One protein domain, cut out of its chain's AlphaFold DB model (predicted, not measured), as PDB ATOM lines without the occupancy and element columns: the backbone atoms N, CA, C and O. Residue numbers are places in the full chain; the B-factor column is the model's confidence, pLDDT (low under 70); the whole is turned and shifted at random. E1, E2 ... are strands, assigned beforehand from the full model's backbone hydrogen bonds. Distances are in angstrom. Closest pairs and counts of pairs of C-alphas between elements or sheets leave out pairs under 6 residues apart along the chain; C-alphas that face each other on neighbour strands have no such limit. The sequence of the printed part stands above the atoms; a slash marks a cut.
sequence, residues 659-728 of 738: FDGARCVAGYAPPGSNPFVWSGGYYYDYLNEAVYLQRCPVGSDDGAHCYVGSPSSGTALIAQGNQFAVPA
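This is residues 659 to 728 of the 738 residues of the protein "GH16 domain-containing protein" of Deltaproteobacteria bacterium CG2_30_63_29 (UniProt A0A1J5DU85). Two small antiparallel sheets of three strands each lie face to face as a small sandwich, E2, E3 and E4 in one and E1, E6 and E5 in the other. A long loop, residues 687 to 705, runs out beyond the sheets at one end of the longest axis before the chain returns to E4. The printed part has 70 residues with no named helix and six named strands, E1 to E6 along the chain; the sheet orders are E2 - E3 - E4 and E1 - E6 - E5. The class is all strand, though under half of the residues, 30 of 70, are in named strands. The whole is compact, with a radius of gyration of the C-alphas of 12.0 A, yet elongated in outline, spanning 37 by 20 by 14 A.

E2, residues 673 to 678, E3, residues 681 to 686, and E4, residues 706 to 709, form a meander, each strand the antiparallel neighbour of the one before. E2 and E3 are a hairpin at 152 degrees, with N 674 and O 685 2.7 A apart, within hydrogen-bond range. E3 and E4 are a hairpin at 153 degrees, with N 682 and O 709 at 2.8 A. Outside the named strands, residues 700 to 701 pair antiparallel with residues 706 to 707 of E4. In the other sheet, the inner strand is E6, residues 723 to 727, between the edge strands E1, residues 663 to 668, and E5, residues 717 to 719. E1 and E6 are antiparallel at 154 degrees, with N 666 and O 724 at 2.8 A. E5 and E6 are a hairpin at 118 degrees, with N 717 and O 725 at 2.9 A. In the sandwich, two sheets face to face, the facing parts are 9.5 A centre to centre and the strands of the one sheet stand at 28 degrees to those of the other. The closest C-alphas of E2 and E5, Val 677 and Leu 717, are 6.3 A apart. E1 and E4 are near each other, while E1 and E3 are apart.

E1 begins at C-alpha 663, (121.049, 104.972, 92.789), and is 13.4 A long. E2 is 15.3 A long, and E3, 17.2 A, ends at C-alpha 686, (100.325, 98.269, 105.292). E6, 12.7 A, ends at C-alpha 727, (124.238, 103.786, 96.782). E4 and E5 are shorter.

The two C-alphas farthest apart, those of Ala 690 and Ala 728, are 37.2 A from each other. The printed part has no cut; the link E3 to E4 is long, with 19 residues. The mean pLDDT of the printed part is 70.9, and 28 residues are under 70, among them residues 659 to 663 and 686 to 698.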
ATOM      1  N   PHE A 659     119.978 100.724  87.663       60.94
ATOM      2  CA  PHE A 659     120.410 102.103  87.921       60.94
ATOM      3  C   PHE A 659     119.348 103.094  87.431       60.94
ATOM      4  O   PHE A 659     119.050 103.123  86.238       60.94
ATOM      5  N   ASP A 660     118.803 103.918  88.325       56.53
ATOM      6  CA  ASP A 660     117.749 104.900  88.007       56.53
ATOM      7  C   ASP A 660     118.288 106.275  87.568       56.53
ATOM      8  O   ASP A 660     117.517 107.202  87.319       56.53
ATOM      9  N   GLY A 661     119.613 106.405  87.462       50.66
ATOM     10  CA  GLY A 661     120.308 107.658  87.165       50.66
ATOM     11  C   GLY A 661     121.019 108.279  88.371       50.66
ATOM     12  O   GLY A 661     121.878 109.134  88.175       50.66
ATOM     13  N   ALA A 662     120.746 107.827  89.600       53.00
ATOM     14  CA  ALA A 662     121.467 108.272  90.801       53.00
ATOM     15  C   ALA A 662     121.784 107.135  91.789       53.00
ATOM     16  O   ALA A 662     122.761 107.212  92.538       53.00
ATOM     17  N   ARG A 663     120.968 106.076  91.823       62.66
ATOM     18  CA  ARG A 663     121.049 104.972  92.789       62.66
ATOM     19  C   ARG A 663     120.769 103.632  92.113       62.66
ATOM     20  O   ARG A 663     120.262 103.562  90.999       62.66
ATOM     21  N   CYS A 664     121.105 102.550  92.806       73.81
ATOM     22  CA  CYS A 664     120.862 101.192  92.337       73.81
ATOM     23  C   CYS A 664     119.607 100.638  93.007       73.81
ATOM     24  O   CYS A 664     119.631 100.273  94.186       73.81
ATOM     25  N   VAL A 665     118.507 100.603  92.264       76.06
ATOM     26  CA  VAL A 665     117.192 100.160  92.724       76.06
ATOM     27  C   VAL A 665     117.159  98.637  92.779       76.06
ATOM     28  O   VAL A 665     117.394  97.943  91.791       76.06
ATOM     29  N   ALA A 666     116.870  98.111  93.965       70.75
ATOM     30  CA  ALA A 666     116.775  96.684  94.252       70.75
ATOM     31  C   ALA A 666     115.331  96.152  94.193       70.75
ATOM     32  O   ALA A 666     115.127  94.940  94.199       70.75
ATOM     33  N   GLY A 667     114.329  97.037  94.146       75.31
ATOM     34  CA  GLY A 667     112.918  96.675  94.013       75.31
ATOM     35  C   GLY A 667     111.972  97.729  94.586       75.31
ATOM     36  O   GLY A 667     112.395  98.812  94.983       75.31
ATOM     37  N   TYR A 668     110.682  97.391  94.656       80.88
ATOM     38  CA  TYR A 668     109.612  98.297  95.089       80.88
ATOM     39  C   TYR A 668     108.729  97.644  96.156       80.88
ATOM     40  O   TYR A 668     108.394  96.461  96.057       80.88
ATOM     41  N   ALA A 669     108.301  98.425  97.144       77.19
ATOM     42  CA  ALA A 669     107.234  98.048  98.059       77.19
ATOM     43  C   ALA A 669     105.855  98.255  97.403       77.19
ATOM     44  O   ALA A 669     105.688  99.163  96.580       77.19
ATOM     45  N   PRO A 670     104.837  97.447  97.747       75.88
ATOM     46  CA  PRO A 670     103.501  97.583  97.173       75.88
ATOM     47  C   PRO A 670     102.902  98.989  97.378       75.88
ATOM     48  O   PRO A 670     103.084  99.580  98.444       75.88
ATOM     49  N   PRO A 671     102.144  99.537  96.414       70.94
ATOM     50  CA  PRO A 671     101.453 100.813  96.594       70.94
ATOM     51  C   PRO A 671     100.534 100.804  97.828       70.94
ATOM     52  O   PRO A 671      99.825  99.827  98.069       70.94
ATOM     53  N   GLY A 672     100.536 101.889  98.612       69.44
ATOM     54  CA  GLY A 672      99.766 101.987  99.863       69.44
ATOM     55  C   GLY A 672     100.409 101.290 101.073       69.44
ATOM     56  O   GLY A 672      99.752 101.116 102.103       69.44
ATOM     57  N   SER A 673     101.676 100.890 100.954       77.31
ATOM     58  CA  SER A 673     102.508 100.442 102.072       77.31
ATOM     59  C   SER A 673     103.449 101.547 102.564       77.31
ATOM     60  O   SER A 673     103.682 102.533 101.865       77.31
ATOM     61  N   ASN A 674     103.972 101.373 103.774       80.88
ATOM     62  CA  ASN A 674     105.012 102.188 104.376       80.88
ATOM     63  C   ASN A 674     106.325 101.388 104.394       80.88
ATOM     64  O   ASN A 674     106.491 100.531 105.268       80.88
ATOM     65  N   PRO A 675     107.225 101.587 103.418       85.12
ATOM     66  CA  PRO A 675     108.492 100.882 103.379       85.12
ATOM     67  C   PRO A 675     109.503 101.480 104.351       85.12
ATOM     68  O   PRO A 675     109.548 102.690 104.563       85.12
ATOM     69  N   PHE A 676     110.354 100.627 104.912       82.75
ATOM     70  CA  PHE A 676     111.455 101.022 105.785       82.75
ATOM     71  C   PHE A 676     112.640 100.052 105.666       82.75
ATOM     72  O   PHE A 676     112.517  98.926 105.182       82.75
ATOM     73  N   VAL A 677     113.816 100.502 106.103       81.62
ATOM     74  CA  VAL A 677     115.018  99.663 106.208       81.62
ATOM     75  C   VAL A 677     115.244  99.323 107.670       81.62
ATOM     76  O   VAL A 677     115.301 100.213 108.518       81.62
ATOM     77  N   TRP A 678     115.419  98.039 107.971       77.56
ATOM     78  CA  TRP A 678     115.698  97.580 109.328       77.56
ATOM     79  C   TRP A 678     116.764  96.488 109.327       77.56
ATOM     80  O   TRP A 678     116.715  95.545 108.545       77.56
ATOM     81  N   SER A 679     117.787  96.635 110.174       78.31
ATOM     82  CA  SER A 679     118.918  95.698 110.272       78.31
ATOM     83  C   SER A 679     119.583  95.341 108.922       78.31
ATOM     84  O   SER A 679     120.053  94.218 108.735       78.31
ATOM     85  N   GLY A 680     119.627  96.290 107.978       73.19
ATOM     86  CA  GLY A 680     120.215  96.099 106.646       73.19
ATOM     87  C   GLY A 680     119.320  95.374 105.633       73.19
ATOM     88  O   GLY A 680     119.764  95.137 104.514       73.19
ATOM     89  N   GLY A 681     118.079  95.049 106.002       77.69
ATOM     90  CA  GLY A 681     117.066  94.479 105.116       77.69
ATOM     91  C   GLY A 681     115.956  95.468 104.758       77.69
ATOM     92  O   GLY A 681     115.741  96.459 105.458       77.69
ATOM     93  N   TYR A 682     115.248  95.179 103.670       86.94
ATOM     94  CA  TYR A 682     114.110  95.937 103.157       86.94
ATOM     95  C   TYR A 682     112.792  95.364 103.681       86.94
ATOM     96  O   TYR A 682     112.511  94.178 103.481       86.94
ATOM     97  N   TYR A 683     111.982  96.208 104.318       85.44
ATOM     98  CA  TYR A 683     110.704  95.840 104.927       85.44
ATOM     99  C   TYR A 683     109.597  96.819 104.525       85.44
ATOM    100  O   TYR A 683     109.874  97.941 104.097       85.44
ATOM    101  N   TYR A 684     108.336  96.413 104.666       86.00
ATOM    102  CA  TYR A 684     107.194  97.326 104.591       86.00
ATOM    103  C   TYR A 684     106.019  96.875 105.462       86.00
ATOM    104  O   TYR A 684     105.842  95.681 105.711       86.00
ATOM    105  N   ASP A 685     105.185  97.849 105.834       80.44
ATOM    106  CA  ASP A 685     103.900  97.656 106.515       80.44
ATOM    107  C   ASP A 685     102.732  98.203 105.697       80.44
ATOM    108  O   ASP A 685     102.897  99.116 104.894       80.44
ATOM    109  N   TYR A 686     101.521  97.691 105.909       69.75
ATOM    110  CA  TYR A 686     100.325  98.269 105.292       69.75
ATOM    111  C   TYR A 686      99.758  99.411 106.129       69.75
ATOM    112  O   TYR A 686      99.543  99.268 107.328       69.75
ATOM    113  N   LEU A 687      99.423 100.521 105.465       62.44
ATOM    114  CA  LEU A 687      98.813 101.693 106.102       62.44
ATOM    115  C   LEU A 687      97.331 101.486 106.476       62.44
ATOM    116  O   LEU A 687      96.740 102.344 107.124       62.44
ATOM    117  N   ASN A 688      96.712 100.370 106.066       58.06
ATOM    118  CA  ASN A 688      95.281 100.114 106.233       58.06
ATOM    119  C   ASN A 688      95.011  98.668 106.697       58.06
ATOM    120  O   ASN A 688      95.378  97.714 106.009       58.06
ATOM    121  N   GLU A 689      94.295  98.493 107.817       53.47
ATOM    122  CA  GLU A 689      93.972  97.175 108.408       53.47
ATOM    123  C   GLU A 689      93.148  96.255 107.480       53.47
ATOM    124  O   GLU A 689      93.118  95.041 107.665       53.47
ATOM    125  N   ALA A 690      92.502  96.790 106.438       53.09
ATOM    126  CA  ALA A 690      91.677  96.006 105.513       53.09
ATOM    127  C   ALA A 690      92.482  95.139 104.516       53.09
ATOM    128  O   ALA A 690      91.920  94.219 103.922       53.09
ATOM    129  N   VAL A 691      93.787  95.397 104.336       52.88
ATOM    130  CA  VAL A 691      94.667  94.649 103.407       52.88
ATOM    131  C   VAL A 691      95.361  93.458 104.097       52.88
ATOM    132  O   VAL A 691      95.943  92.598 103.440       52.88
ATOM    133  N   TYR A 692      95.204  93.321 105.420       48.28
ATOM    134  CA  TYR A 692      95.880  92.325 106.271       48.28
ATOM    135  C   TYR A 692      95.560  90.849 105.944       48.28
ATOM    136  O   TYR A 692      96.178  89.932 106.485       48.28
ATOM    137  N   LEU A 693      94.585  90.587 105.064       51.88
ATOM    138  CA  LEU A 693      94.157  89.232 104.698       51.88
ATOM    139  C   LEU A 693      94.986  88.594 103.568       51.88
ATOM    140  O   LEU A 693      94.833  87.398 103.318       51.88
ATOM    141  N   GLN A 694      95.902  89.335 102.936       57.09
ATOM    142  CA  GLN A 694      96.989  88.764 102.133       57.09
ATOM    143  C   GLN A 694      98.321  89.111 102.796       57.09
ATOM    144  O   GLN A 694      98.838  90.212 102.637       57.09
ATOM    145  N   ARG A 695      98.872  88.173 103.573       64.38
ATOM    146  CA  ARG A 695     100.199  88.338 104.179       64.38
ATOM    147  C   ARG A 695     101.243  88.469 103.070       64.38
ATOM    148  O   ARG A 695     101.437  87.527 102.309       64.38
ATOM    149  N   CYS A 696     101.864  89.643 103.010       69.62
ATOM    150  CA  CYS A 696     103.041  89.990 102.215       69.62
ATOM    151  C   CYS A 696     103.001  89.515 100.750       69.62
ATOM    152  O   CYS A 696     103.687  88.560 100.390       69.62
ATOM    153  N   PRO A 697     102.235  90.194  99.873       69.69
ATOM    154  CA  PRO A 697     102.175  89.901  98.436       69.69
ATOM    155  C   PRO A 697     103.542  89.951  97.746       69.69
ATOM    156  O   PRO A 697     103.765  89.263  96.752       69.69
ATOM    157  N   VAL A 698     104.448  90.771  98.279       69.06
ATOM    158  CA  VAL A 698     105.853  90.839  97.882       69.06
ATOM    159  C   VAL A 698     106.697  90.516  99.111       69.06
ATOM    160  O   VAL A 698     106.562  91.189 100.132       69.06
ATOM    161  N   GLY A 699     107.548  89.496  99.019       74.75
ATOM    162  CA  GLY A 699     108.422  89.074 100.115       74.75
ATOM    163  C   GLY A 699     107.834  87.977 101.011       74.75
ATOM    164  O   GLY A 699     107.013  87.171 100.582       74.75
ATOM    165  N   SER A 700     108.299  87.921 102.255       79.75
ATOM    166  CA  SER A 700     107.895  86.948 103.271       79.75
ATOM    167  C   SER A 700     107.531  87.636 104.584       79.75
ATOM    168  O   SER A 700     108.223  88.557 105.006       79.75
ATOM    169  N   ASP A 701     106.481  87.156 105.243       79.44
ATOM    170  CA  ASP A 701     106.082  87.578 106.590       79.44
ATOM    171  C   ASP A 701     107.055  87.004 107.635       79.44
ATOM    172  O   ASP A 701     107.189  85.781 107.747       79.44
ATOM    173  N   ASP A 702     107.745  87.870 108.377       75.25
ATOM    174  CA  ASP A 702     108.685  87.479 109.438       75.25
ATOM    175  C   ASP A 702     108.027  87.362 110.828       75.25
ATOM    176  O   ASP A 702     108.687  87.026 111.816       75.25
ATOM    177  N   GLY A 703     106.711  87.579 110.898       65.81
ATOM    178  CA  GLY A 703     105.911  87.564 112.117       65.81
ATOM    179  C   GLY A 703     105.558  88.953 112.653       65.81
ATOM    180  O   GLY A 703     104.698  89.026 113.535       65.81
ATOM    181  N   ALA A 704     106.165  90.025 112.134       70.06
ATOM    182  CA  ALA A 704     105.846  91.411 112.483       70.06
ATOM    183  C   ALA A 704     105.683  92.322 111.252       70.06
ATOM    184  O   ALA A 704     104.788  93.165 111.253       70.06
ATOM    185  N   HIS A 705     106.496  92.123 110.210       81.12
ATOM    186  CA  HIS A 705     106.569  92.970 109.018       81.12
ATOM    187  C   HIS A 705     106.728  92.132 107.738       81.12
ATOM    188  O   HIS A 705     107.071  90.946 107.770       81.12
ATOM    189  N   CYS A 706     106.519  92.753 106.575       83.69
ATOM    190  CA  CYS A 706     106.785  92.102 105.295       83.69
ATOM    191  C   CYS A 706     108.230  92.324 104.850       83.69
ATOM    192  O   CYS A 706     108.584  93.410 104.394       83.69
ATOM    193  N   TYR A 707     109.056  91.284 104.948       84.38
ATOM    194  CA  TYR A 707     110.455  91.302 104.524       84.38
ATOM    195  C   TYR A 707     110.596  91.020 103.028       84.38
ATOM    196  O   TYR A 707     110.155  89.981 102.542       84.38
ATOM    197  N   VAL A 708     111.263  91.908 102.296       78.75
ATOM    198  CA  VAL A 708     111.426  91.811 100.835       78.75
ATOM    199  C   VAL A 708     112.773  91.208 100.443       78.75
ATOM    200  O   VAL A 708     112.864  90.495  99.445       78.75
ATOM    201  N   GLY A 709     113.821  91.452 101.231       77.44
ATOM    202  CA  GLY A 709     115.180  91.006 100.931       77.44
ATOM    203  C   GLY A 709     116.239  91.924 101.538       77.44
ATOM    204  O   GLY A 709     115.916  92.885 102.227       77.44
ATOM    205  N   SER A 710     117.512  91.641 101.273       76.62
ATOM    206  CA  SER A 710     118.649  92.489 101.662       76.62
ATOM    207  C   SER A 710     119.582  92.655 100.462       76.62
ATOM    208  O   SER A 710     119.661  91.734  99.642       76.62
ATOM    209  N   PRO A 711     120.288  93.791 100.322       67.25
ATOM    210  CA  PRO A 711     121.238  93.965  99.236       67.25
ATOM    211  C   PRO A 711     122.424  93.004  99.374       67.25
ATOM    212  O   PRO A 711     122.846  92.655 100.476       67.25
ATOM    213  N   SER A 712     122.977  92.579  98.237       60.31
ATOM    214  CA  SER A 712     124.136  91.678  98.177       60.31
ATOM    215  C   SER A 712     125.445  92.353  98.617       60.31
ATOM    216  O   SER A 712     126.365  91.669  99.066       60.31
ATOM    217  N   SER A 713     125.521  93.685  98.527       59.62
ATOM    218  CA  SER A 713     126.585  94.536  99.070       59.62
ATOM    219  C   SER A 713     126.099  95.989  99.223       59.62
ATOM    220  O   SER A 713     125.187  96.419  98.519       59.62
ATOM    221  N   GLY A 714     126.713  96.753 100.137       65.88
ATOM    222  CA  GLY A 714     126.389  98.168 100.382       65.88
ATOM    223  C   GLY A 714     125.335  98.410 101.473       65.88
ATOM    224  O   GLY A 714     124.789  97.474 102.056       65.88
ATOM    225  N   THR A 715     125.083  99.686 101.779       72.81
ATOM    226  CA  THR A 715     124.093 100.106 102.787       72.81
ATOM    227  C   THR A 715     122.709 100.215 102.149       72.81
ATOM    228  O   THR A 715     122.526 100.987 101.211       72.81
ATOM    229  N   ALA A 716     121.737  99.459 102.664       72.31
ATOM    230  CA  ALA A 716     120.332  99.528 102.258       72.31
ATOM    231  C   ALA A 716     119.710 100.892 102.606       72.31
ATOM    232  O   ALA A 716     119.853 101.358 103.737       72.31
ATOM    233  N   LEU A 717     119.001 101.514 101.660       76.06
ATOM    234  CA  LEU A 717     118.314 102.802 101.819       76.06
ATOM    235  C   LEU A 717     116.963 102.803 101.067       76.06
ATOM    236  O   LEU A 717     116.688 101.916 100.259       76.06
ATOM    237  N   ILE A 718     116.120 103.810 101.324       72.94
ATOM    238  CA  ILE A 718     114.881 104.062 100.563       72.94
ATOM    239  C   ILE A 718     115.077 105.287  99.684       72.94
ATOM    240  O   ILE A 718     115.459 106.352 100.170       72.94
ATOM    241  N   ALA A 719     114.817 105.128  98.391       57.44
ATOM    242  CA  ALA A 719     114.854 106.209  97.418       57.44
ATOM    243  C   ALA A 719     113.412 106.629  97.116       57.44
ATOM    244  O   ALA A 719     112.621 105.789  96.712       57.44
ATOM    245  N   GLN A 720     113.071 107.894  97.399       61.62
ATOM    246  CA  GLN A 720     111.787 108.570  97.122       61.62
ATOM    247  C   GLN A 720     110.535 107.670  96.988       61.62
ATOM    248  O   GLN A 720     110.287 107.036  95.964       61.62
ATOM    249  N   GLY A 721     109.663 107.696  97.998       70.19
ATOM    250  CA  GLY A 721     108.402 106.952  97.969       70.19
ATOM    251  C   GLY A 721     108.587 105.483  98.351       70.19
ATOM    252  O   GLY A 721     108.989 105.195  99.476       70.19
ATOM    253  N   ASN A 722     108.246 104.553  97.449       74.62
ATOM    254  CA  ASN A 722     108.165 103.113  97.723       74.62
ATOM    255  C   ASN A 722     109.339 102.268  97.191       74.62
ATOM    256  O   ASN A 722     109.183 101.055  97.050       74.62
ATOM    257  N   GLN A 723     110.492 102.865  96.879       81.19
ATOM    258  CA  GLN A 723     111.610 102.155  96.244       81.19
ATOM    259  C   GLN A 723     112.707 101.763  97.241       81.19
ATOM    260  O   GLN A 723     113.150 102.568  98.063       81.19
ATOM    261  N   PHE A 724     113.200 100.531  97.122       82.25
ATOM    262  CA  PHE A 724     114.354 100.029  97.864       82.25
ATOM    263  C   PHE A 724     115.617 100.178  97.020       82.25
ATOM    264  O   PHE A 724     115.645  99.711  95.880       82.25
ATOM    265  N   ALA A 725     116.671 100.792  97.560       77.75
ATOM    266  CA  ALA A 725     117.876 101.105  96.798       77.75
ATOM    267  C   ALA A 725     119.169 100.991  97.619       77.75
ATOM    268  O   ALA A 725     119.165 101.083  98.846       77.75
ATOM    269  N   VAL A 726     120.298 100.850  96.922       73.06
ATOM    270  CA  VAL A 726     121.649 101.025  97.478       73.06
ATOM    271  C   VAL A 726     122.403 102.146  96.754       73.06
ATOM    272  O   VAL A 726     122.145 102.394  95.571       73.06
ATOM    273  N   PRO A 727     123.343 102.833  97.430       64.06
ATOM    274  CA  PRO A 727     124.238 103.786  96.782       64.06
ATOM    275  C   PRO A 727     125.050 103.129  95.659       64.06
ATOM    276  O   PRO A 727     125.556 102.017  95.829       64.06
ATOM    277  N   ALA A 728     125.214 103.830  94.536       62.56
ATOM    278  CA  ALA A 728     126.124 103.414  93.471       62.56
ATOM    279  C   ALA A 728     127.590 103.547  93.925       62.56
ATOM    280  O   ALA A 728     127.943 104.475  94.652       62.56
TER     281      ALA A 728